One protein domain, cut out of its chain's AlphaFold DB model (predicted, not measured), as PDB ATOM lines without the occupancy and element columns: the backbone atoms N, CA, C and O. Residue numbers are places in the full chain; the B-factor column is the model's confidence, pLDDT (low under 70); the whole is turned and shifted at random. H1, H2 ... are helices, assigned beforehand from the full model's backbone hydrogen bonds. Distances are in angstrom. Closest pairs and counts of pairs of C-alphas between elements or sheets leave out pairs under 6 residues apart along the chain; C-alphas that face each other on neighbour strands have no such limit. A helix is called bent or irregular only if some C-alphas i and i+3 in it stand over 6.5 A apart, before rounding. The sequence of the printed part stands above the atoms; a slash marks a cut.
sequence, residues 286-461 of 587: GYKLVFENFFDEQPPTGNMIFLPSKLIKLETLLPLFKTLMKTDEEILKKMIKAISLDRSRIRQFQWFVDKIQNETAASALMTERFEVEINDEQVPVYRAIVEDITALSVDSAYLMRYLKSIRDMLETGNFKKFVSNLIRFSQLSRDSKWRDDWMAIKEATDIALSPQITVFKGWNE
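AT A GLANCE: This is residues 286 to 461 of the 587 residues of the protein "Pre-mRNA-splicing factor SPF27" of Caenorhabditis brenneri (UniProt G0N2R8). This is a long stack of helices in which the chain goes out and folds back: H2 and H8 lie side by side in the middle, H3, H6 and H7 pack together toward one end with H4 and H5 beyond them, and H1 and H9 lie toward the other end, with the short H10 at the tip. Before H2, a long loop, residues 295 to 313, runs without a named element. The printed part has 176 residues with ten named helices, H1 to H10 in order along the chain, and no named strand; the class is all helix. By its radius of gyration of the C-alphas, 17.6 A, the whole is compact, though its outline is elongated, with spans of 56 by 29 by 25 A.

IN THESE COORDINATES: Find C-alpha 287 at (45.574, 149.640, 179.335), where H1 begins; it runs to residue 294, 10.1 A on. Past the loop, look for H2 at residues 314 to 324, 15.0 A long, neither bent nor irregular, but only just: C-alphas 316 and 319 are 6.2 A apart. Next come H3, residues 329 to 341, 18.3 A, and H4, residues 346 to 358, 19.1 A. H5 takes residues 362 to 370, 11.9 A, and H6 residues 379 to 392, 19.9 A. At C-alpha 396, (70.078, 156.712, 170.406), begins the longest helix by residues, H7, which runs 21.0 A to residue 410. H8 follows at residues 415 to 426, 16.1 A, then H9 at residues 437 to 447, 14.3 A. H10, residues 453 to 456, ends at C-alpha 456, (31.097, 142.518, 183.860).

HOW THE PARTS SIT: Start at H6, the hub, which touches H2, H4, H5 and H7. It meets H4 closest at the C-alphas of Val 353 and Glu 387, 6.5 A apart, at a steep tilt of 36 degrees, only just past shallow, opposite ways. With residues 389 to 392 alone it touches H7, closest at the C-alphas of Ile 389 and Tyr 402, 6.7 A. H6 and H5 only just touch, with 3 pairs of C-alphas within 8 A; the closest are Ser 363 and Val 379, 5.9 A. Look next at H3, which touches H7 at a shallow tilt of 25 degrees, opposite ways, with the C-alphas of Ile 336 and Leu 403 closest at 6.1 A. H4 and H5 touch only at the corner, closest at the C-alphas of Ile 356 and Ala 362, 4.9 A. Now go from H6 to H2: the closest C-alphas, of Thr 323 and Val 381, are 6.3 A apart. H2 touches H8 at a shallow tilt of 22 degrees, opposite ways, with the C-alphas of Phe 321 and Val 419 closest at 6.3 A. H8 and H9 form a helical hairpin and only just touch, with 3 pairs of C-alphas within 8 A; Phe 425 and Ala 440 are closest, at 6.1 A. H9 touches H1, closest at the C-alphas of Phe 294 and Ala 444, 6.7 A, and H10, closest at those of Thr 445 and Ile 453, 5.6 A. H1 and H6 are apart. The helix packing is mostly crossed, only just: of 9 pairs of helices that touch and have a tilt, leaving out those that touch only at the corner or only at their ends, 3 are at a shallow tilt. Each O i to N i+4 pair is within hydrogen-bond range in H1, H3 and H5 to H9; in H2 it is 5 of 7 and in H4 8 of 9, while H10 is too short for such a pair.

THE WHOLE: The two C-alphas farthest apart are those of Ala 361 and Glu 461, 56.7 A. The printed part has no cut, and the link from H1 to H2, 19 residues, is long. The mean pLDDT of the printed part is 72.9, and 72 residues are under 70, among them residues 295 to 316 and 425 to 441.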
ATOM      1  N   GLY A 286      45.150 153.513 181.145       52.84
ATOM      2  CA  GLY A 286      44.383 152.412 181.741       52.84
ATOM      3  C   GLY A 286      44.644 151.030 181.138       52.84
ATOM      4  O   GLY A 286      44.369 150.022 181.788       52.84
ATOM      5  N   TYR A 287      45.277 150.936 179.959       61.34
ATOM      6  CA  TYR A 287      45.574 149.640 179.335       61.34
ATOM      7  C   TYR A 287      46.404 148.731 180.253       61.34
ATOM      8  O   TYR A 287      46.136 147.540 180.323       61.34
ATOM      9  N   LYS A 288      47.385 149.260 181.004       61.66
ATOM     10  CA  LYS A 288      48.216 148.425 181.889       61.66
ATOM     11  C   LYS A 288      47.361 147.750 182.960       61.66
ATOM     12  O   LYS A 288      47.505 146.552 183.171       61.66
ATOM     13  N   LEU A 289      46.440 148.502 183.561       64.81
ATOM     14  CA  LEU A 289      45.481 147.971 184.525       64.81
ATOM     15  C   LEU A 289      44.556 146.946 183.864       64.81
ATOM     16  O   LEU A 289      44.288 145.907 184.457       64.81
ATOM     17  N   VAL A 290      44.122 147.190 182.626       68.00
ATOM     18  CA  VAL A 290      43.317 146.231 181.862       68.00
ATOM     19  C   VAL A 290      44.080 144.911 181.649       68.00
ATOM     20  O   VAL A 290      43.535 143.842 181.910       68.00
ATOM     21  N   PHE A 291      45.355 144.949 181.255       70.50
ATOM     22  CA  PHE A 291      46.165 143.736 181.090       70.50
ATOM     23  C   PHE A 291      46.463 143.040 182.418       70.50
ATOM     24  O   PHE A 291      46.211 141.852 182.513       70.50
ATOM     25  N   GLU A 292      46.898 143.750 183.463       71.12
ATOM     26  CA  GLU A 292      47.211 143.137 184.768       71.12
ATOM     27  C   GLU A 292      46.012 142.445 185.420       71.12
ATOM     28  O   GLU A 292      46.188 141.476 186.161       71.12
ATOM     29  N   ASN A 293      44.805 142.954 185.167       70.38
ATOM     30  CA  ASN A 293      43.605 142.510 185.860       70.38
ATOM     31  C   ASN A 293      42.704 141.602 185.014       70.38
ATOM     32  O   ASN A 293      42.019 140.760 185.581       70.38
ATOM     33  N   PHE A 294      42.685 141.719 183.684       72.06
ATOM     34  CA  PHE A 294      41.703 141.001 182.852       72.06
ATOM     35  C   PHE A 294      42.321 140.012 181.872       72.06
ATOM     36  O   PHE A 294      41.628 139.113 181.392       72.06
ATOM     37  N   PHE A 295      43.618 140.125 181.610       69.75
ATOM     38  CA  PHE A 295      44.338 139.201 180.753       69.75
ATOM     39  C   PHE A 295      45.394 138.500 181.608       69.75
ATOM     40  O   PHE A 295      46.166 139.150 182.295       69.75
ATOM     41  N   ASP A 296      45.505 137.170 181.564       63.94
ATOM     42  CA  ASP A 296      46.613 136.453 182.234       63.94
ATOM     43  C   ASP A 296      47.988 136.726 181.566       63.94
ATOM     44  O   ASP A 296      48.941 135.953 181.674       63.94
ATOM     45  N   GLU A 297      48.086 137.829 180.828       66.94
ATOM     46  CA  GLU A 297      49.251 138.328 180.128       66.94
ATOM     47  C   GLU A 297      49.940 139.338 181.046       66.94
ATOM     48  O   GLU A 297      49.362 140.361 181.415       66.94
ATOM     49  N   GLN A 298      51.196 139.075 181.419       63.62
ATOM     50  CA  GLN A 298      51.977 140.099 182.104       63.62
ATOM     51  C   GLN A 298      52.163 141.281 181.150       63.62
ATOM     52  O   GLN A 298      52.695 141.075 180.052       63.62
ATOM     53  N   PRO A 299      51.767 142.508 181.532       63.78
ATOM     54  CA  PRO A 299      52.109 143.656 180.719       63.78
ATOM     55  C   PRO A 299      53.642 143.769 180.642       63.78
ATOM     56  O   PRO A 299      54.348 143.394 181.586       63.78
ATOM     57  N   PRO A 300      54.181 144.332 179.553       63.19
ATOM     58  CA  PRO A 300      55.591 144.677 179.451       63.19
ATOM     59  C   PRO A 300      56.102 145.393 180.711       63.19
ATOM     60  O   PRO A 300      55.485 146.336 181.206       63.19
ATOM     61  N   THR A 301      57.251 144.955 181.236       52.00
ATOM     62  CA  THR A 301      57.787 145.349 182.562       52.00
ATOM     63  C   THR A 301      58.301 146.797 182.659       52.00
ATOM     64  O   THR A 301      58.917 147.193 183.652       52.00
ATOM     65  N   GLY A 302      58.039 147.627 181.650       47.91
ATOM     66  CA  GLY A 302      58.263 149.068 181.670       47.91
ATOM     67  C   GLY A 302      56.943 149.821 181.541       47.91
ATOM     68  O   GLY A 302      56.084 149.428 180.762       47.91
ATOM     69  N   ASN A 303      56.808 150.960 182.228       41.50
ATOM     70  CA  ASN A 303      55.670 151.894 182.099       41.50
ATOM     71  C   ASN A 303      55.578 152.563 180.699       41.50
ATOM     72  O   ASN A 303      55.123 153.690 180.568       41.50
ATOM     73  N   MET A 304      56.124 151.936 179.657       47.28
ATOM     74  CA  MET A 304      56.519 152.567 178.405       47.28
ATOM     75  C   MET A 304      56.482 151.542 177.266       47.28
ATOM     76  O   MET A 304      57.539 151.165 176.767       47.28
ATOM     77  N   ILE A 305      55.326 151.051 176.812       52.84
ATOM     78  CA  ILE A 305      55.354 150.269 175.555       52.84
ATOM     79  C   ILE A 305      55.788 151.170 174.380       52.84
ATOM     80  O   ILE A 305      56.448 150.731 173.458       52.84
ATOM     81  N   PHE A 306      55.562 152.470 174.477       55.22
ATOM     82  CA  PHE A 306      56.373 153.512 173.853       55.22
ATOM     83  C   PHE A 306      56.364 154.640 174.883       55.22
ATOM     84  O   PHE A 306      55.309 154.890 175.458       55.22
ATOM     85  N   LEU A 307      57.508 155.249 175.221       44.53
ATOM     86  CA  LEU A 307      57.537 156.360 176.183       44.53
ATOM     87  C   LEU A 307      56.492 157.398 175.802       44.53
ATOM     88  O   LEU A 307      56.580 157.978 174.723       44.53
ATOM     89  N   PRO A 308      55.625 157.708 176.756       38.50
ATOM     90  CA  PRO A 308      54.218 157.330 176.788       38.50
ATOM     91  C   PRO A 308      53.479 157.746 175.502       38.50
ATOM     92  O   PRO A 308      53.845 158.731 174.875       38.50
ATOM     93  N   SER A 309      52.355 157.121 175.154       40.69
ATOM     94  CA  SER A 309      51.393 157.611 174.138       40.69
ATOM     95  C   SER A 309      50.806 159.013 174.433       40.69
ATOM     96  O   SER A 309      49.953 159.491 173.702       40.69
ATOM     97  N   LYS A 310      51.297 159.699 175.474       40.84
ATOM     98  CA  LYS A 310      51.196 161.146 175.710       40.84
ATOM     99  C   LYS A 310      52.181 161.936 174.833       40.84
ATOM    100  O   LYS A 310      52.091 163.136 174.759       40.84
ATOM    101  N   LEU A 311      53.202 161.341 174.231       42.75
ATOM    102  CA  LEU A 311      54.159 162.046 173.372       42.75
ATOM    103  C   LEU A 311      53.966 161.731 171.898       42.75
ATOM    104  O   LEU A 311      54.571 162.383 171.073       42.75
ATOM    105  N   ILE A 312      53.223 160.694 171.544       53.03
ATOM    106  CA  ILE A 312      53.118 160.234 170.164       53.03
ATOM    107  C   ILE A 312      51.648 159.989 169.892       53.03
ATOM    108  O   ILE A 312      51.003 159.241 170.627       53.03
ATOM    109  N   LYS A 313      51.140 160.592 168.814       55.94
ATOM    110  CA  LYS A 313      49.750 160.429 168.393       55.94
ATOM    111  C   LYS A 313      49.421 158.952 168.206       55.94
ATOM    112  O   LYS A 313      50.186 158.203 167.596       55.94
ATOM    113  N   LEU A 314      48.239 158.544 168.652       58.38
ATOM    114  CA  LEU A 314      47.728 157.194 168.425       58.38
ATOM    115  C   LEU A 314      47.710 156.812 166.936       58.38
ATOM    116  O   LEU A 314      48.028 155.678 166.585       58.38
ATOM    117  N   GLU A 315      47.403 157.772 166.062       62.88
ATOM    118  CA  GLU A 315      47.456 157.623 164.602       62.88
ATOM    119  C   GLU A 315      48.834 157.171 164.092       62.88
ATOM    120  O   GLU A 315      48.921 156.540 163.044       62.88
ATOM    121  N   THR A 316      49.903 157.456 164.840       65.06
ATOM    122  CA  THR A 316      51.274 157.020 164.547       65.06
ATOM    123  C   THR A 316      51.566 155.623 165.106       65.06
ATOM    124  O   THR A 316      52.293 154.855 164.486       65.06
ATOM    125  N   LEU A 317      50.982 155.252 166.251       71.62
ATOM    126  CA  LEU A 317      51.223 153.953 166.901       71.62
ATOM    127  C   LEU A 317      50.361 152.817 166.333       71.62
ATOM    128  O   LEU A 317      50.819 151.680 166.231       71.62
ATOM    129  N   LEU A 318      49.117 153.103 165.941       76.44
ATOM    130  CA  LEU A 318      48.192 152.098 165.416       76.44
ATOM    131  C   LEU A 318      48.710 151.405 164.135       76.44
ATOM    132  O   LEU A 318      48.579 150.179 164.044       76.44
ATOM    133  N   PRO A 319      49.305 152.112 163.152       82.69
ATOM    134  CA  PRO A 319      49.971 151.480 162.016       82.69
ATOM    135  C   PRO A 319      51.106 150.552 162.449       82.69
ATOM    136  O   PRO A 319      51.126 149.405 162.010       82.69
ATOM    137  N   LEU A 320      51.971 150.992 163.370       84.00
ATOM    138  CA  LEU A 320      53.065 150.173 163.893       84.00
ATOM    139  C   LEU A 320      52.536 148.877 164.525       84.00
ATOM    140  O   LEU A 320      53.009 147.797 164.182       84.00
ATOM    141  N   PHE A 321      51.501 148.943 165.370       85.25
ATOM    142  CA  PHE A 321      50.879 147.740 165.942       85.25
ATOM    143  C   PHE A 321      50.307 146.809 164.866       85.25
ATOM    144  O   PHE A 321      50.533 145.597 164.900       85.25
ATOM    145  N   LYS A 322      49.610 147.359 163.862       87.75
ATOM    146  CA  LYS A 322      49.089 146.579 162.727       87.75
ATOM    147  C   LYS A 322      50.205 145.931 161.903       87.75
ATOM    148  O   LYS A 322      49.993 144.848 161.361       87.75
ATOM    149  N   THR A 323      51.368 146.566 161.799       89.38
ATOM    150  CA  THR A 323      52.540 146.016 161.105       89.38
ATOM    151  C   THR A 323      53.212 144.924 161.940       89.38
ATOM    152  O   THR A 323      53.480 143.847 161.412       89.38
ATOM    153  N   LEU A 324      53.373 145.128 163.252       90.38
ATOM    154  CA  LEU A 324      53.850 144.111 164.203       90.38
ATOM    155  C   LEU A 324      52.963 142.847 164.194       90.38
ATOM    156  O   LEU A 324      53.455 141.721 164.280       90.38
ATOM    157  N   MET A 325      51.650 142.989 163.985       89.75
ATOM    158  CA  MET A 325      50.752 141.838 163.814       89.75
ATOM    159  C   MET A 325      51.051 140.978 162.583       89.75
ATOM    160  O   MET A 325      50.667 139.809 162.568       89.75
ATOM    161  N   LYS A 326      51.758 141.495 161.576       91.19
ATOM    162  CA  LYS A 326      52.050 140.777 160.326       91.19
ATOM    163  C   LYS A 326      53.412 140.073 160.316       91.19
ATOM    164  O   LYS A 326      53.711 139.384 159.349       91.19
ATOM    165  N   THR A 327      54.235 140.233 161.353       89.38
ATOM    166  CA  THR A 327      55.599 139.675 161.383       89.38
ATOM    167  C   THR A 327      55.669 138.226 161.843       89.38
ATOM    168  O   THR A 327      54.791 137.746 162.555       89.38
ATOM    169  N   ASP A 328      56.775 137.560 161.531       90.19
ATOM    170  CA  ASP A 328      57.219 136.378 162.266       90.19
ATOM    171  C   ASP A 328      57.897 136.815 163.581       90.19
ATOM    172  O   ASP A 328      58.677 137.774 163.602       90.19
ATOM    173  N   GLU A 329      57.562 136.159 164.693       89.12
ATOM    174  CA  GLU A 329      58.043 136.536 166.030       89.12
ATOM    175  C   GLU A 329      59.545 136.285 166.207       89.12
ATOM    176  O   GLU A 329      60.245 137.114 166.792       89.12
ATOM    177  N   GLU A 330      60.062 135.181 165.666       88.00
ATOM    178  CA  GLU A 330      61.472 134.807 165.789       88.00
ATOM    179  C   GLU A 330      62.359 135.704 164.925       88.00
ATOM    180  O   GLU A 330      63.418 136.158 165.379       88.00
ATOM    181  N   ILE A 331      61.911 136.026 163.708       90.69
ATOM    182  CA  ILE A 331      62.601 136.990 162.842       90.69
ATOM    183  C   ILE A 331      62.626 138.363 163.516       90.69
ATOM    184  O   ILE A 331      63.700 138.953 163.673       90.69
ATOM    185  N   LEU A 332      61.476 138.855 163.991       90.94
ATOM    186  CA  LEU A 332      61.393 140.161 164.641       90.94
ATOM    187  C   LEU A 332      62.271 140.225 165.901       90.94
ATOM    188  O   LEU A 332      62.998 141.198 166.102       90.94
ATOM    189  N   LYS A 333      62.283 139.178 166.730       89.25
ATOM    190  CA  LYS A 333      63.126 139.102 167.931       89.25
ATOM    191  C   LYS A 333      64.616 139.194 167.604       89.25
ATOM    192  O   LYS A 333      65.353 139.911 168.289       89.25
ATOM    193  N   LYS A 334      65.068 138.512 166.549       89.12
ATOM    194  CA  LYS A 334      66.457 138.588 166.072       89.12
ATOM    195  C   LYS A 334      66.790 139.968 165.507       89.12
ATOM    196  O   LYS A 334      67.823 140.520 165.880       89.12
ATOM    197  N   MET A 335      65.888 140.577 164.735       89.06
ATOM    198  CA  MET A 335      66.052 141.952 164.248       89.06
ATOM    199  C   MET A 335      66.201 142.953 165.399       89.06
ATOM    200  O   MET A 335      67.169 143.708 165.445       89.06
ATOM    201  N   ILE A 336      65.284 142.937 166.373       87.81
ATOM    202  CA  ILE A 336      65.323 143.850 167.525       87.81
ATOM    203  C   ILE A 336      66.613 143.657 168.331       87.81
ATOM    204  O   ILE A 336      67.227 144.637 168.765       87.81
ATOM    205  N   LYS A 337      67.069 142.408 168.494       85.75
ATOM    206  CA  LYS A 337      68.349 142.093 169.138       85.75
ATOM    207  C   LYS A 337      69.536 142.660 168.354       85.75
ATOM    208  O   LYS A 337      70.397 143.284 168.971       85.75
ATOM    209  N   ALA A 338      69.573 142.481 167.035       85.00
ATOM    210  CA  ALA A 338      70.637 142.993 166.173       85.00
ATOM    211  C   ALA A 338      70.731 144.527 166.245       85.00
ATOM    212  O   ALA A 338      71.811 145.066 166.484       85.00
ATOM    213  N   ILE A 339      69.596 145.231 166.165       82.19
ATOM    214  CA  ILE A 339      69.557 146.699 166.285       82.19
ATOM    215  C   ILE A 339      69.998 147.143 167.690       82.19
ATOM    216  O   ILE A 339      70.756 148.096 167.834       82.19
ATOM    217  N   SER A 340      69.580 146.426 168.737       76.31
ATOM    218  CA  SER A 340      69.930 146.747 170.131       76.31
ATOM    219  C   SER A 340      71.416 146.550 170.464       76.31
ATOM    220  O   SER A 340      71.929 147.157 171.411       76.31
ATOM    221  N   LEU A 341      72.104 145.658 169.744       74.69
ATOM    222  CA  LEU A 341      73.541 145.411 169.902       74.69
ATOM    223  C   LEU A 341      74.388 146.490 169.226       74.69
ATOM    224  O   LEU A 341      75.522 146.720 169.655       74.69
ATOM    225  N   ASP A 342      73.824 147.203 168.252       69.38
ATOM    226  CA  ASP A 342      74.468 148.347 167.623       69.38
ATOM    227  C   ASP A 342      74.352 149.595 168.512       69.38
ATOM    228  O   ASP A 342      73.569 150.523 168.304       69.38
ATOM    229  N   ARG A 343      75.136 149.590 169.595       52.56
ATOM    230  CA  ARG A 343      75.114 150.616 170.650       52.56
ATOM    231  C   ARG A 343      75.573 152.001 170.176       52.56
ATOM    232  O   ARG A 343      75.548 152.947 170.968       52.56
ATOM    233  N   SER A 344      76.024 152.151 168.931       52.59
ATOM    234  CA  SER A 344      76.737 153.335 168.457       52.59
ATOM    235  C   SER A 344      76.068 154.015 167.259       52.59
ATOM    236  O   SER A 344      76.379 153.734 166.114       52.59
ATOM    237  N   ARG A 345      75.317 155.083 167.571       63.31
ATOM    238  CA  ARG A 345      74.881 156.190 166.689       63.31
ATOM    239  C   ARG A 345      73.650 155.882 165.835       63.31
ATOM    240  O   ARG A 345      73.737 155.296 164.766       63.31
ATOM    241  N   ILE A 346      72.524 156.471 166.242       67.75
ATOM    242  CA  ILE A 346      71.270 156.544 165.474       67.75
ATOM    243  C   ILE A 346      71.479 156.920 163.995       67.75
ATOM    244  O   ILE A 346      70.783 156.402 163.135       67.75
ATOM    245  N   ARG A 347      72.501 157.731 163.682       69.00
ATOM    246  CA  ARG A 347      72.875 158.098 162.307       69.00
ATOM    247  C   ARG A 347      73.267 156.909 161.423       69.00
ATOM    248  O   ARG A 347      72.983 156.932 160.236       69.00
ATOM    249  N   GLN A 348      73.931 155.889 161.971       72.12
ATOM    250  CA  GLN A 348      74.289 154.684 161.208       72.12
ATOM    251  C   GLN A 348      73.053 153.838 160.909       72.12
ATOM    252  O   GLN A 348      72.923 153.284 159.823       72.12
ATOM    253  N   PHE A 349      72.123 153.791 161.863       77.81
ATOM    254  CA  PHE A 349      70.841 153.135 161.667       77.81
ATOM    255  C   PHE A 349      69.980 153.879 160.638       77.81
ATOM    256  O   PHE A 349      69.498 153.249 159.709       77.81
ATOM    257  N   GLN A 350      69.893 155.212 160.722       76.81
ATOM    258  CA  GLN A 350      69.235 156.061 159.717       76.81
ATOM    259  C   GLN A 350      69.812 155.834 158.316       76.81
ATOM    260  O   GLN A 350      69.059 155.594 157.383       76.81
ATOM    261  N   TRP A 351      71.141 155.794 158.182       79.12
ATOM    262  CA  TRP A 351      71.786 155.513 156.897       79.12
ATOM    263  C   TRP A 351      71.418 154.132 156.333       79.12
ATOM    264  O   TRP A 351      71.227 153.978 155.129       79.12
ATOM    265  N   PHE A 352      71.292 153.122 157.197       83.31
ATOM    266  CA  PHE A 352      70.798 151.809 156.787       83.31
ATOM    267  C   PHE A 352      69.335 151.870 156.319       83.31
ATOM    268  O   PHE A 352      69.021 151.275 155.289       83.31
ATOM    269  N   VAL A 353      68.467 152.611 157.022       83.44
ATOM    270  CA  VAL A 353      67.065 152.826 156.614       83.44
ATOM    271  C   VAL A 353      66.986 153.486 155.237       83.44
ATOM    272  O   VAL A 353      66.320 152.959 154.348       83.44
ATOM    273  N   ASP A 354      67.738 154.565 155.015       81.94
ATOM    274  CA  ASP A 354      67.781 155.273 153.728       81.94
ATOM    275  C   ASP A 354      68.246 154.356 152.579       81.94
ATOM    276  O   ASP A 354      67.781 154.461 151.439       81.94
ATOM    277  N   LYS A 355      69.163 153.423 152.876       83.12
ATOM    278  CA  LYS A 355      69.687 152.458 151.905       83.12
ATOM    279  C   LYS A 355      68.636 151.422 151.502       83.12
ATOM    280  O   LYS A 355      68.432 151.181 150.314       83.12
ATOM    281  N   ILE A 356      67.932 150.828 152.468       84.81
ATOM    282  CA  ILE A 356      66.925 149.792 152.177       84.81
ATOM    283  C   ILE A 356      65.661 150.347 151.505       84.81
ATOM    284  O   ILE A 356      64.894 149.558 150.956       84.81
ATOM    285  N   GLN A 357      65.444 151.668 151.519       78.44
ATOM    286  CA  GLN A 357      64.351 152.328 150.793       78.44
ATOM    287  C   GLN A 357      64.554 152.343 149.276       78.44
ATOM    288  O   GLN A 357      63.591 152.184 148.528       78.44
ATOM    289  N   ASN A 358      65.798 152.526 148.830       66.56
ATOM    290  CA  ASN A 358      66.117 152.855 147.440       66.56
ATOM    291  C   ASN A 358      66.705 151.684 146.637       66.56
ATOM    292  O   ASN A 358      66.934 151.823 145.437       66.56
ATOM    293  N   GLU A 359      66.959 150.536 147.272       69.56
ATOM    294  CA  GLU A 359      67.654 149.414 146.636       69.56
ATOM    295  C   GLU A 359      66.746 148.211 146.343       69.56
ATOM    296  O   GLU A 359      66.000 147.728 147.197       69.56
ATOM    297  N   THR A 360      66.890 147.652 145.135       75.19
ATOM    298  CA  THR A 360      66.291 146.367 144.729       75.19
ATOM    299  C   THR A 360      66.863 145.171 145.498       75.19
ATOM    300  O   THR A 360      66.261 144.106 145.486       75.19
ATOM    301  N   ALA A 361      67.990 145.346 146.199       83.00
ATOM    302  CA  ALA A 361      68.656 144.330 147.017       83.00
ATOM    303  C   ALA A 361      68.284 144.395 148.515       83.00
ATOM    304  O   ALA A 361      69.019 143.892 149.366       83.00
ATOM    305  N   ALA A 362      67.162 145.033 148.865       84.69
ATOM    306  CA  ALA A 362      66.766 145.247 150.257       84.69
ATOM    307  C   ALA A 362      66.658 143.948 151.081       84.69
ATOM    308  O   ALA A 362      67.070 143.946 152.239       84.69
ATOM    309  N   SER A 363      66.179 142.844 150.498       86.88
ATOM    310  CA  SER A 363      66.131 141.526 151.158       86.88
ATOM    311  C   SER A 363      67.514 141.037 151.579       86.88
ATOM    312  O   SER A 363      67.708 140.667 152.737       86.88
ATOM    313  N   ALA A 364      68.498 141.111 150.679       86.25
ATOM    314  CA  ALA A 364      69.879 140.723 150.956       86.25
ATOM    315  C   ALA A 364      70.515 141.611 152.038       86.25
ATOM    316  O   ALA A 364      71.109 141.096 152.982       86.25
ATOM    317  N   LEU A 365      70.327 142.933 151.952       88.25
ATOM    318  CA  LEU A 365      70.855 143.885 152.935       88.25
ATOM    319  C   LEU A 365      70.260 143.687 154.331       88.25
ATOM    320  O   LEU A 365      70.979 143.749 155.327       88.25
ATOM    321  N   MET A 366      68.946 143.471 154.420       87.62
ATOM    322  CA  MET A 366      68.281 143.207 155.694       87.62
ATOM    323  C   MET A 366      68.688 141.844 156.252       87.62
ATOM    324  O   MET A 366      68.933 141.735 157.452       87.62
ATOM    325  N   THR A 367      68.829 140.839 155.384       88.38
ATOM    326  CA  THR A 367      69.275 139.499 155.774       88.38
ATOM    327  C   THR A 367      70.679 139.519 156.361       88.38
ATOM    328  O   THR A 367      70.908 138.982 157.444       88.38
ATOM    329  N   GLU A 368      71.606 140.199 155.685       87.62
ATOM    330  CA  GLU A 368      72.977 140.392 156.151       87.62
ATOM    331  C   GLU A 368      73.006 141.154 157.479       87.62
ATOM    332  O   GLU A 368      73.660 140.738 158.432       87.62
ATOM    333  N   ARG A 369      72.262 142.261 157.567       85.75
ATOM    334  CA  ARG A 369      72.291 143.147 158.732       85.75
ATOM    335  C   ARG A 369      71.722 142.513 159.996       85.75
ATOM    336  O   ARG A 369      72.222 142.784 161.087       85.75
ATOM    337  N   PHE A 370      70.635 141.762 159.865       86.81
ATOM    338  CA  PHE A 370      69.906 141.198 161.001       86.81
ATOM    339  C   PHE A 370      70.239 139.728 161.264       86.81
ATOM    340  O   PHE A 370      69.722 139.166 162.230       86.81
ATOM    341  N   GLU A 371      71.091 139.126 160.429       87.31
ATOM    342  CA  GLU A 371      71.484 137.716 160.501       87.31
ATOM    343  C   GLU A 371      70.261 136.770 160.487       87.31
ATOM    344  O   GLU A 371      70.184 135.784 161.227       87.31
ATOM    345  N   VAL A 372      69.269 137.095 159.649       88.00
ATOM    346  CA  VAL A 372      68.015 136.342 159.470       88.00
ATOM    347  C   VAL A 372      67.597 136.318 158.016       88.00
ATOM    348  O   VAL A 372      67.664 137.335 157.351       88.00
ATOM    349  N   GLU A 373      67.108 135.185 157.527       88.19
ATOM    350  CA  GLU A 373      66.596 135.097 156.162       88.19
ATOM    351  C   GLU A 373      65.298 135.908 156.021       88.19
ATOM    352  O   GLU A 373      64.293 135.597 156.661       88.19
ATOM    353  N   ILE A 374      65.339 136.969 155.211       86.44
ATOM    354  CA  ILE A 374      64.190 137.816 154.874       86.44
ATOM    355  C   ILE A 374      64.003 137.756 153.361       86.44
ATOM    356  O   ILE A 374      64.844 138.236 152.601       86.44
ATOM    357  N   ASN A 375      62.889 137.180 152.922       87.12
ATOM    358  CA  ASN A 375      62.537 137.083 151.506       87.12
ATOM    359  C   ASN A 375      61.808 138.347 151.011       87.12
ATOM    360  O   ASN A 375      61.299 139.147 151.797       87.12
ATOM    361  N   ASP A 376      61.773 138.545 149.689       84.88
ATOM    362  CA  ASP A 376      61.299 139.793 149.065       84.88
ATOM    363  C   ASP A 376      59.855 140.161 149.450       84.88
ATOM    364  O   ASP A 376      59.532 141.339 149.593       84.88
ATOM    365  N   GLU A 377      58.996 139.166 149.693       86.50
ATOM    366  CA  GLU A 377      57.608 139.365 150.135       86.50
ATOM    367  C   GLU A 377      57.505 139.915 151.569       86.50
ATOM    368  O   GLU A 377      56.556 140.625 151.903       86.50
ATOM    369  N   GLN A 378      58.488 139.616 152.421       88.00
ATOM    370  CA  GLN A 378      58.547 140.063 153.813       88.00
ATOM    371  C   GLN A 378      59.212 141.435 153.978       88.00
ATOM    372  O   GLN A 378      58.953 142.128 154.969       88.00
ATOM    373  N   VAL A 379      60.046 141.849 153.016       87.19
ATOM    374  CA  VAL A 379      60.781 143.125 153.046       87.19
ATOM    375  C   VAL A 379      59.881 144.322 153.371       87.19
ATOM    376  O   VAL A 379      60.259 145.084 154.260       87.19
ATOM    377  N   PRO A 380      58.694 144.513 152.756       89.06
ATOM    378  CA  PRO A 380      57.858 145.680 153.046       89.06
ATOM    379  C   PRO A 380      57.419 145.771 154.512       89.06
ATOM    380  O   PRO A 380      57.382 146.862 155.074       89.06
ATOM    381  N   VAL A 381      57.116 144.633 155.149       89.25
ATOM    382  CA  VAL A 381      56.642 144.585 156.543       89.25
ATOM    383  C   VAL A 381      57.771 144.951 157.502       89.25
ATOM    384  O   VAL A 381      57.612 145.820 158.356       89.25
ATOM    385  N   TYR A 382      58.928 144.308 157.350       89.81
ATOM    386  CA  TYR A 382      60.071 144.551 158.226       89.81
ATOM    387  C   TYR A 382      60.704 145.921 157.988       89.81
ATOM    388  O   TYR A 382      61.138 146.558 158.946       89.81
ATOM    389  N   ARG A 383      60.712 146.408 156.741       88.31
ATOM    390  CA  ARG A 383      61.144 147.768 156.408       88.31
ATOM    391  C   ARG A 383      60.278 148.796 157.127       88.31
ATOM    392  O   ARG A 383      60.838 149.636 157.822       88.31
ATOM    393  N   ALA A 384      58.952 148.673 157.042       87.19
ATOM    394  CA  ALA A 384      58.029 149.592 157.706       87.19
ATOM    395  C   ALA A 384      58.268 149.662 159.226       87.19
ATOM    396  O   ALA A 384      58.281 150.742 159.797       87.19
ATOM    397  N   ILE A 385      58.560 148.536 159.888       86.50
ATOM    398  CA  ILE A 385      58.877 148.525 161.330       86.50
ATOM    399  C   ILE A 385      60.162 149.296 161.632       86.50
ATOM    400  O   ILE A 385      60.219 150.081 162.576       86.50
ATOM    401  N   VAL A 386      61.212 149.048 160.850       85.81
ATOM    402  CA  VAL A 386      62.509 149.716 161.013       85.81
ATOM    403  C   VAL A 386      62.362 151.223 160.756       85.81
ATOM    404  O   VAL A 386      62.925 152.025 161.504       85.81
ATOM    405  N   GLU A 387      61.573 151.611 159.756       82.94
ATOM    406  CA  GLU A 387      61.231 153.002 159.441       82.94
ATOM    407  C   GLU A 387      60.449 153.667 160.574       82.94
ATOM    408  O   GLU A 387      60.878 154.710 161.063       82.94
ATOM    409  N   ASP A 388      59.372 153.041 161.048       79.44
ATOM    410  CA  ASP A 388      58.525 153.556 162.128       79.44
ATOM    411  C   ASP A 388      59.341 153.764 163.412       79.44
ATOM    412  O   ASP A 388      59.324 154.844 164.003       79.44
ATOM    413  N   ILE A 389      60.139 152.772 163.825       78.06
ATOM    414  CA  ILE A 389      61.010 152.890 165.006       78.06
ATOM    415  C   ILE A 389      62.011 154.037 164.826       78.06
ATOM    416  O   ILE A 389      62.251 154.802 165.765       78.06
ATOM    417  N   THR A 390      62.601 154.175 163.636       76.94
ATOM    418  CA  THR A 390      63.566 155.245 163.341       76.94
ATOM    419  C   THR A 390      62.903 156.616 163.365       76.94
ATOM    420  O   THR A 390      63.452 157.536 163.963       76.94
ATOM    421  N   ALA A 391      61.712 156.749 162.779       73.06
ATOM    422  CA  ALA A 391      60.951 157.994 162.721       73.06
ATOM    423  C   ALA A 391      60.506 158.475 164.110       73.06
ATOM    424  O   ALA A 391      60.453 159.679 164.365       73.06
ATOM    425  N   LEU A 392      60.225 157.544 165.023       68.75
ATOM    426  CA  LEU A 392      59.921 157.855 166.419       68.75
ATOM    427  C   LEU A 392      61.173 158.281 167.210       68.75
ATOM    428  O   LEU A 392      61.067 158.984 168.216       68.75
ATOM    429  N   SER A 393      62.366 157.876 166.771       70.31
ATOM    430  CA  SER A 393      63.612 158.011 167.527       70.31
ATOM    431  C   SER A 393      64.385 159.280 167.181       70.31
ATOM    432  O   SER A 393      64.912 159.425 166.083       70.31
ATOM    433  N   VAL A 394      64.550 160.183 168.147       61.22
ATOM    434  CA  VAL A 394      65.319 161.430 167.927       61.22
ATOM    435  C   VAL A 394      66.794 161.283 168.235       61.22
ATOM    436  O   VAL A 394      67.645 161.960 167.661       61.22
ATOM    437  N   ASP A 395      67.103 160.387 169.162       62.34
ATOM    438  CA  ASP A 395      68.456 160.049 169.538       62.34
ATOM    439  C   ASP A 395      68.577 158.548 169.821       62.34
ATOM    440  O   ASP A 395      67.604 157.785 169.837       62.34
ATOM    441  N   SER A 396      69.808 158.108 170.068       67.44
ATOM    442  CA  SER A 396      70.078 156.712 170.406       67.44
ATOM    443  C   SER A 396      69.392 156.255 171.699       67.44
ATOM    444  O   SER A 396      69.185 155.057 171.864       67.44
ATOM    445  N   ALA A 397      69.039 157.153 172.624       67.19
ATOM    446  CA  ALA A 397      68.341 156.764 173.843       67.19
ATOM    447  C   ALA A 397      66.878 156.405 173.547       67.19
ATOM    448  O   ALA A 397      66.422 155.357 174.008       67.19
ATOM    449  N   TYR A 398      66.170 157.222 172.760       69.56
ATOM    450  CA  TYR A 398      64.798 156.950 172.311       69.56
ATOM    451  C   TYR A 398      64.711 155.674 171.472       69.56
ATOM    452  O   TYR A 398      63.871 154.824 171.759       69.56
ATOM    453  N   LEU A 399      65.649 155.476 170.540       74.25
ATOM    454  CA  LEU A 399      65.748 154.240 169.761       74.25
ATOM    455  C   LEU A 399      65.813 153.003 170.660       74.25
ATOM    456  O   LEU A 399      65.009 152.084 170.530       74.25
ATOM    457  N   MET A 400      66.716 153.009 171.644       73.69
ATOM    458  CA  MET A 400      66.854 151.891 172.579       73.69
ATOM    459  C   MET A 400      65.619 151.682 173.458       73.69
ATOM    460  O   MET A 400      65.341 150.551 173.853       73.69
ATOM    461  N   ARG A 401      64.877 152.746 173.775       72.31
ATOM    462  CA  ARG A 401      63.627 152.659 174.539       72.31
ATOM    463  C   ARG A 401      62.543 151.963 173.726       72.31
ATOM    464  O   ARG A 401      61.981 150.997 174.221       72.31
ATOM    465  N   TYR A 402      62.315 152.375 172.483       76.62
ATOM    466  CA  TYR A 402      61.299 151.760 171.626       76.62
ATOM    467  C   TYR A 402      61.636 150.318 171.239       76.62
ATOM    468  O   TYR A 402      60.763 149.452 171.273       76.62
ATOM    469  N   LEU A 403      62.912 150.023 170.976       79.19
ATOM    470  CA  LEU A 403      63.376 148.646 170.772       79.19
ATOM    471  C   LEU A 403      63.148 147.782 172.011       79.19
ATOM    472  O   LEU A 403      62.672 146.653 171.896       79.19
ATOM    473  N   LYS A 404      63.459 148.316 173.201       77.31
ATOM    474  CA  LYS A 404      63.175 147.636 174.463       77.31
ATOM    475  C   LYS A 404      61.687 147.338 174.585       77.31
ATOM    476  O   LYS A 404      61.340 146.229 174.954       77.31
ATOM    477  N   SER A 405      60.818 148.275 174.247       78.00
ATOM    478  CA  SER A 405      59.390 148.057 174.386       78.00
ATOM    479  C   SER A 405      58.828 147.000 173.437       78.00
ATOM    480  O   SER A 405      58.029 146.171 173.859       78.00
ATOM    481  N   ILE A 406      59.273 146.980 172.176       83.75
ATOM    482  CA  ILE A 406      58.903 145.918 171.226       83.75
ATOM    483  C   ILE A 406      59.433 144.567 171.701       83.75
ATOM    484  O   ILE A 406      58.722 143.568 171.640       83.75
ATOM    485  N   ARG A 407      60.658 144.529 172.229       83.94
ATOM    486  CA  ARG A 407      61.208 143.321 172.846       83.94
ATOM    487  C   ARG A 407      60.375 142.868 174.046       83.94
ATOM    488  O   ARG A 407      60.045 141.696 174.126       83.94
ATOM    489  N   ASP A 408      60.024 143.776 174.948       79.25
ATOM    490  CA  ASP A 408      59.238 143.450 176.136       79.25
ATOM    491  C   ASP A 408      57.813 142.975 175.731       79.25
ATOM    492  O   ASP A 408      57.245 142.126 176.408       79.25
ATOM    493  N   MET A 409      57.261 143.435 174.593       81.94
ATOM    494  CA  MET A 409      56.044 142.861 173.985       81.94
ATOM    495  C   MET A 409      56.263 141.437 173.453       81.94
ATOM    496  O   MET A 409      55.421 140.571 173.662       81.94
ATOM    497  N   LEU A 410      57.384 141.176 172.779       84.06
ATOM    498  CA  LEU A 410      57.756 139.839 172.282       84.06
ATOM    499  C   LEU A 410      58.037 138.833 173.404       84.06
ATOM    500  O   LEU A 410      58.014 137.628 173.177       84.06
ATOM    501  N   GLU A 411      58.339 139.320 174.605       79.19
ATOM    502  CA  GLU A 411      58.528 138.505 175.805       79.19
ATOM    503  C   GLU A 411      57.202 138.204 176.526       79.19
ATOM    504  O   GLU A 411      57.193 137.427 177.482       79.19
ATOM    505  N   THR A 412      56.072 138.759 176.064       72.75
ATOM    506  CA  THR A 412      54.752 138.336 176.549       72.75
ATOM    507  C   THR A 412      54.477 136.903 176.092       72.75
ATOM    508  O   THR A 412      54.841 136.507 174.986       72.75
ATOM    509  N   GLY A 413      53.820 136.097 176.933       67.88
ATOM    510  CA  GLY A 413      53.564 134.680 176.636       67.88
ATOM    511  C   GLY A 413      52.720 134.421 175.375       67.88
ATOM    512  O   GLY A 413      52.611 133.272 174.955       67.88
ATOM    513  N   ASN A 414      52.121 135.461 174.779       79.62
ATOM    514  CA  ASN A 414      51.404 135.408 173.507       79.62
ATOM    515  C   ASN A 414      51.432 136.780 172.800       79.62
ATOM    516  O   ASN A 414      50.489 137.567 172.908       79.62
ATOM    517  N   PHE A 415      52.508 137.057 172.059       83.75
ATOM    518  CA  PHE A 415      52.728 138.343 171.389       83.75
ATOM    519  C   PHE A 415      51.589 138.732 170.437       83.75
ATOM    520  O   PHE A 415      51.092 139.856 170.504       83.75
ATOM    521  N   LYS A 416      51.128 137.821 169.567       86.75
ATOM    522  CA  LYS A 416      50.030 138.131 168.631       86.75
ATOM    523  C   LYS A 416      48.740 138.503 169.342       86.75
ATOM    524  O   LYS A 416      48.082 139.461 168.941       86.75
ATOM    525  N   LYS A 417      48.368 137.766 170.388       82.81
ATOM    526  CA  LYS A 417      47.166 138.080 171.161       82.81
ATOM    527  C   LYS A 417      47.319 139.420 171.883       82.81
ATOM    528  O   LYS A 417      46.421 140.252 171.784       82.81
ATOM    529  N   PHE A 418      48.480 139.671 172.481       80.75
ATOM    530  CA  PHE A 418      48.784 140.932 173.152       80.75
ATOM    531  C   PHE A 418      48.681 142.138 172.202       80.75
ATOM    532  O   PHE A 418      47.971 143.105 172.482       80.75
ATOM    533  N   VAL A 419      49.327 142.076 171.032       83.31
ATOM    534  CA  VAL A 419      49.280 143.165 170.039       83.31
ATOM    535  C   VAL A 419      47.877 143.312 169.438       83.31
ATOM    536  O   VAL A 419      47.425 144.432 169.213       83.31
ATOM    537  N   SER A 420      47.142 142.214 169.236       84.50
ATOM    538  CA  SER A 420      45.734 142.267 168.817       84.50
ATOM    539  C   SER A 420      44.866 143.008 169.837       84.50
ATOM    540  O   SER A 420      44.053 143.853 169.456       84.50
ATOM    541  N   ASN A 421      45.060 142.733 171.129       78.56
ATOM    542  CA  ASN A 421      44.366 143.426 172.210       78.56
ATOM    543  C   ASN A 421      44.733 144.916 172.219       78.56
ATOM    544  O   ASN A 421      43.839 145.756 172.255       78.56
ATOM    545  N   LEU A 422      46.020 145.265 172.071       77.00
ATOM    546  CA  LEU A 422      46.447 146.664 171.936       77.00
ATOM    547  C   LEU A 422      45.789 147.370 170.746       77.00
ATOM    548  O   LEU A 422      45.366 148.512 170.885       77.00
ATOM    549  N   ILE A 423      45.664 146.727 169.583       78.81
ATOM    550  CA  ILE A 423      44.983 147.325 168.422       78.81
ATOM    551  C   ILE A 423      43.513 147.593 168.738       78.81
ATOM    552  O   ILE A 423      43.030 148.692 168.472       78.81
ATOM    553  N   ARG A 424      42.813 146.609 169.310       74.88
ATOM    554  CA  ARG A 424      41.386 146.729 169.627       74.88
ATOM    555  C   ARG A 424      41.145 147.827 170.657       74.88
ATOM    556  O   ARG A 424      40.311 148.690 170.428       74.88
ATOM    557  N   PHE A 425      41.950 147.873 171.717       69.75
ATOM    558  CA  PHE A 425      41.873 148.937 172.715       69.75
ATOM    559  C   PHE A 425      42.298 150.308 172.163       69.75
ATOM    560  O   PHE A 425      41.684 151.310 172.513       69.75
ATOM    561  N   SER A 426      43.277 150.370 171.245       67.50
ATOM    562  CA  SER A 426      43.672 151.623 170.575       67.50
ATOM    563  C   SER A 426      42.474 152.251 169.873       67.50
ATOM    564  O   SER A 426      42.270 153.455 169.928       67.50
ATOM    565  N   GLN A 427      41.661 151.435 169.207       67.94
ATOM    566  CA  GLN A 427      40.518 151.898 168.423       67.94
ATOM    567  C   GLN A 427      39.374 152.469 169.272       67.94
ATOM    568  O   GLN A 427      38.487 153.106 168.711       67.94
ATOM    569  N   LEU A 428      39.400 152.268 170.592       58.53
ATOM    570  CA  LEU A 428      38.419 152.819 171.530       58.53
ATOM    571  C   LEU A 428      38.776 154.231 172.004       58.53
ATOM    572  O   LEU A 428      37.973 154.859 172.675       58.53
ATOM    573  N   SER A 429      39.965 154.728 171.669       53.62
ATOM    574  CA  SER A 429      40.451 156.041 172.086       53.62
ATOM    575  C   SER A 429      39.675 157.203 171.452       53.62
ATOM    576  O   SER A 429      39.661 157.352 170.227       53.62
ATOM    577  N   ARG A 430      39.142 158.108 172.282       45.06
ATOM    578  CA  ARG A 430      38.828 159.494 171.899       45.06
ATOM    579  C   ARG A 430      40.069 160.385 171.994       45.06
ATOM    580  O   ARG A 430      40.930 160.232 172.861       45.06
ATOM    581  N   ASP A 431      40.176 161.318 171.051       48.06
ATOM    582  CA  ASP A 431      41.207 162.365 171.001       48.06
ATOM    583  C   ASP A 431      42.664 161.866 170.986       48.06
ATOM    584  O   ASP A 431      43.570 162.549 171.459       48.06
ATOM    585  N   SER A 432      42.914 160.681 170.411       44.41
ATOM    586  CA  SER A 432      44.246 160.049 170.354       44.41
ATOM    587  C   SER A 432      44.866 159.739 171.725       44.41
ATOM    588  O   SER A 432      46.072 159.495 171.809       44.41
ATOM    589  N   LYS A 433      44.055 159.716 172.790       46.84
ATOM    590  CA  LYS A 433      44.458 159.351 174.150       46.84
ATOM    591  C   LYS A 433      43.704 158.107 174.618       46.84
ATOM    592  O   LYS A 433      42.515 157.945 174.361       46.84
ATOM    593  N   TRP A 434      44.394 157.219 175.323       49.16
ATOM    594  CA  TRP A 434      43.839 155.978 175.875       49.16
ATOM    595  C   TRP A 434      42.990 156.257 177.119       49.16
ATOM    596  O   TRP A 434      43.393 155.905 178.218       49.16
ATOM    597  N   ARG A 435      41.888 156.992 176.945       48.59
ATOM    598  CA  ARG A 435      41.091 157.563 178.043       48.59
ATOM    599  C   ARG A 435      39.680 156.984 178.181       48.59
ATOM    600  O   ARG A 435      38.972 157.354 179.105       48.59
ATOM    601  N   ASP A 436      39.278 156.055 177.316       51.41
ATOM    602  CA  ASP A 436      37.935 155.449 177.330       51.41
ATOM    603  C   ASP A 436      37.956 154.030 177.921       51.41
ATOM    604  O   ASP A 436      37.546 153.041 177.303       51.41
ATOM    605  N   ASP A 437      38.461 153.909 179.146       61.22
ATOM    606  CA  ASP A 437      38.784 152.610 179.731       61.22
ATOM    607  C   ASP A 437      37.547 151.751 180.118       61.22
ATOM    608  O   ASP A 437      37.684 150.566 180.400       61.22
ATOM    609  N   TRP A 438      36.317 152.284 180.091       62.69
ATOM    610  CA  TRP A 438      35.084 151.539 180.436       62.69
ATOM    611  C   TRP A 438      34.638 150.745 179.228       62.69
ATOM    612  O   TRP A 438      34.321 149.560 179.327       62.69
ATOM    613  N   MET A 439      34.704 151.385 178.057       63.25
ATOM    614  CA  MET A 439      34.617 150.662 176.801       63.25
ATOM    615  C   MET A 439      35.754 149.641 176.725       63.25
ATOM    616  O   MET A 439      35.507 148.545 176.247       63.25
ATOM    617  N   ALA A 440      36.942 149.920 177.277       63.22
ATOM    618  CA  ALA A 440      38.009 148.923 177.373       63.22
ATOM    619  C   ALA A 440      37.703 147.771 178.355       63.22
ATOM    620  O   ALA A 440      37.980 146.631 178.006       63.22
ATOM    621  N   ILE A 441      37.092 147.998 179.527       68.94
ATOM    622  CA  ILE A 441      36.630 146.908 180.416       68.94
ATOM    623  C   ILE A 441      35.593 146.052 179.688       68.94
ATOM    624  O   ILE A 441      35.714 144.826 179.654       68.94
ATOM    625  N   LYS A 442      34.594 146.688 179.066       70.12
ATOM    626  CA  LYS A 442      33.572 145.993 178.278       70.12
ATOM    627  C   LYS A 442      34.215 145.172 177.161       70.12
ATOM    628  O   LYS A 442      33.980 143.973 177.051       70.12
ATOM    629  N   GLU A 443      35.078 145.786 176.367       68.12
ATOM    630  CA  GLU A 443      35.764 145.109 175.271       68.12
ATOM    631  C   GLU A 443      36.688 144.001 175.790       68.12
ATOM    632  O   GLU A 443      36.759 142.945 175.170       68.12
ATOM    633  N   ALA A 444      37.315 144.157 176.960       66.25
ATOM    634  CA  ALA A 444      38.076 143.090 177.604       66.25
ATOM    635  C   ALA A 444      37.195 141.875 177.924       66.25
ATOM    636  O   ALA A 444      37.614 140.745 177.662       66.25
ATOM    637  N   THR A 445      35.959 142.087 178.396       69.38
ATOM    638  CA  THR A 445      34.998 140.988 178.595       69.38
ATOM    639  C   THR A 445      34.557 140.314 177.305       69.38
ATOM    640  O   THR A 445      34.371 139.100 177.289       69.38
ATOM    641  N   ASP A 446      34.424 141.067 176.214       69.12
ATOM    642  CA  ASP A 446      34.042 140.508 174.916       69.12
ATOM    643  C   ASP A 446      35.207 139.763 174.240       69.12
ATOM    644  O   ASP A 446      34.993 138.857 173.433       69.12
ATOM    645  N   ILE A 447      36.452 140.144 174.546       61.12
ATOM    646  CA  ILE A 447      37.669 139.519 174.012       61.12
ATOM    647  C   ILE A 447      37.996 138.221 174.747       61.12
ATOM    648  O   ILE A 447      38.383 137.235 174.111       61.12
ATOM    649  N   ALA A 448      37.932 138.218 176.077       62.06
ATOM    650  CA  ALA A 448      38.377 137.069 176.842       62.06
ATOM    651  C   ALA A 448      37.211 136.115 177.146       62.06
ATOM    652  O   ALA A 448      36.227 136.444 177.793       62.06
ATOM    653  N   LEU A 449      37.365 134.867 176.696       59.22
ATOM    654  CA  LEU A 449      36.430 133.752 176.922       59.22
ATOM    655  C   LEU A 449      36.502 133.205 178.363       59.22
ATOM    656  O   LEU A 449      36.292 132.019 178.602       59.22
ATOM    657  N   SER A 450      36.890 134.052 179.313       62.28
ATOM    658  CA  SER A 450      37.213 133.686 180.685       62.28
ATOM    659  C   SER A 450      35.957 133.836 181.559       62.28
ATOM    660  O   SER A 450      35.428 134.945 181.660       62.28
ATOM    661  N   PRO A 451      35.485 132.756 182.220       60.94
ATOM    662  CA  PRO A 451      34.343 132.798 183.141       60.94
ATOM    663  C   PRO A 451      34.474 133.860 184.243       60.94
ATOM    664  O   PRO A 451      33.489 134.395 184.746       60.94
ATOM    665  N   GLN A 452      35.713 134.198 184.593       65.44
ATOM    666  CA  GLN A 452      36.039 135.166 185.628       65.44
ATOM    667  C   GLN A 452      35.577 136.579 185.255       65.44
ATOM    668  O   GLN A 452      35.047 137.300 186.086       65.44
ATOM    669  N   ILE A 453      35.738 136.991 184.002       65.56
ATOM    670  CA  ILE A 453      35.416 138.362 183.575       65.56
ATOM    671  C   ILE A 453      33.997 138.495 183.011       65.56
ATOM    672  O   ILE A 453      33.541 139.608 182.762       65.56
ATOM    673  N   THR A 454      33.260 137.389 182.864       66.69
ATOM    674  CA  THR A 454      31.859 137.408 182.412       66.69
ATOM    675  C   THR A 454      30.927 138.163 183.347       66.69
ATOM    676  O   THR A 454      29.906 138.652 182.873       66.69
ATOM    677  N   VAL A 455      31.276 138.322 184.631       72.94
ATOM    678  CA  VAL A 455      30.449 139.098 185.564       72.94
ATOM    679  C   VAL A 455      30.249 140.537 185.088       72.94
ATOM    680  O   VAL A 455      29.166 141.065 185.297       72.94
ATOM    681  N   PHE A 456      31.219 141.145 184.383       75.69
ATOM    682  CA  PHE A 456      31.097 142.518 183.860       75.69
ATOM    683  C   PHE A 456      30.344 142.602 182.517       75.69
ATOM    684  O   PHE A 456      30.087 143.693 182.001       75.69
ATOM    685  N   LYS A 457      29.954 141.462 181.935       73.19
ATOM    686  CA  LYS A 457      29.260 141.414 180.644       73.19
ATOM    687  C   LYS A 457      27.828 141.945 180.764       73.19
ATOM    688  O   LYS A 457      27.088 141.603 181.691       73.19
ATOM    689  N   GLY A 458      27.420 142.763 179.791       70.69
ATOM    690  CA  GLY A 458      26.069 143.337 179.726       70.69
ATOM    691  C   GLY A 458      25.790 144.403 180.791       70.69
ATOM    692  O   GLY A 458      24.639 144.793 180.991       70.69
ATOM    693  N   TRP A 459      26.818 144.896 181.490       76.75
ATOM    694  CA  TRP A 459      26.658 145.975 182.473       76.75
ATOM    695  C   TRP A 459      26.140 147.266 181.844       76.75
ATOM    696  O   TRP A 459      25.349 147.958 182.465       76.75
ATOM    697  N   ASN A 460      26.470 147.537 180.581       68.75
ATOM    698  CA  ASN A 460      25.921 148.666 179.823       68.75
ATOM    699  C   ASN A 460      24.401 148.615 179.604       68.75
ATOM    700  O   ASN A 460      23.810 149.633 179.258       68.75
ATOM    701  N   GLU A 461      23.790 147.441 179.739       74.19
ATOM    702  CA  GLU A 461      22.348 147.233 179.571       74.19
ATOM    703  C   GLU A 461      21.625 147.105 180.918       74.19
ATOM    704  O   GLU A 461      20.412 147.283 180.984       74.19
TER     705      GLU A 461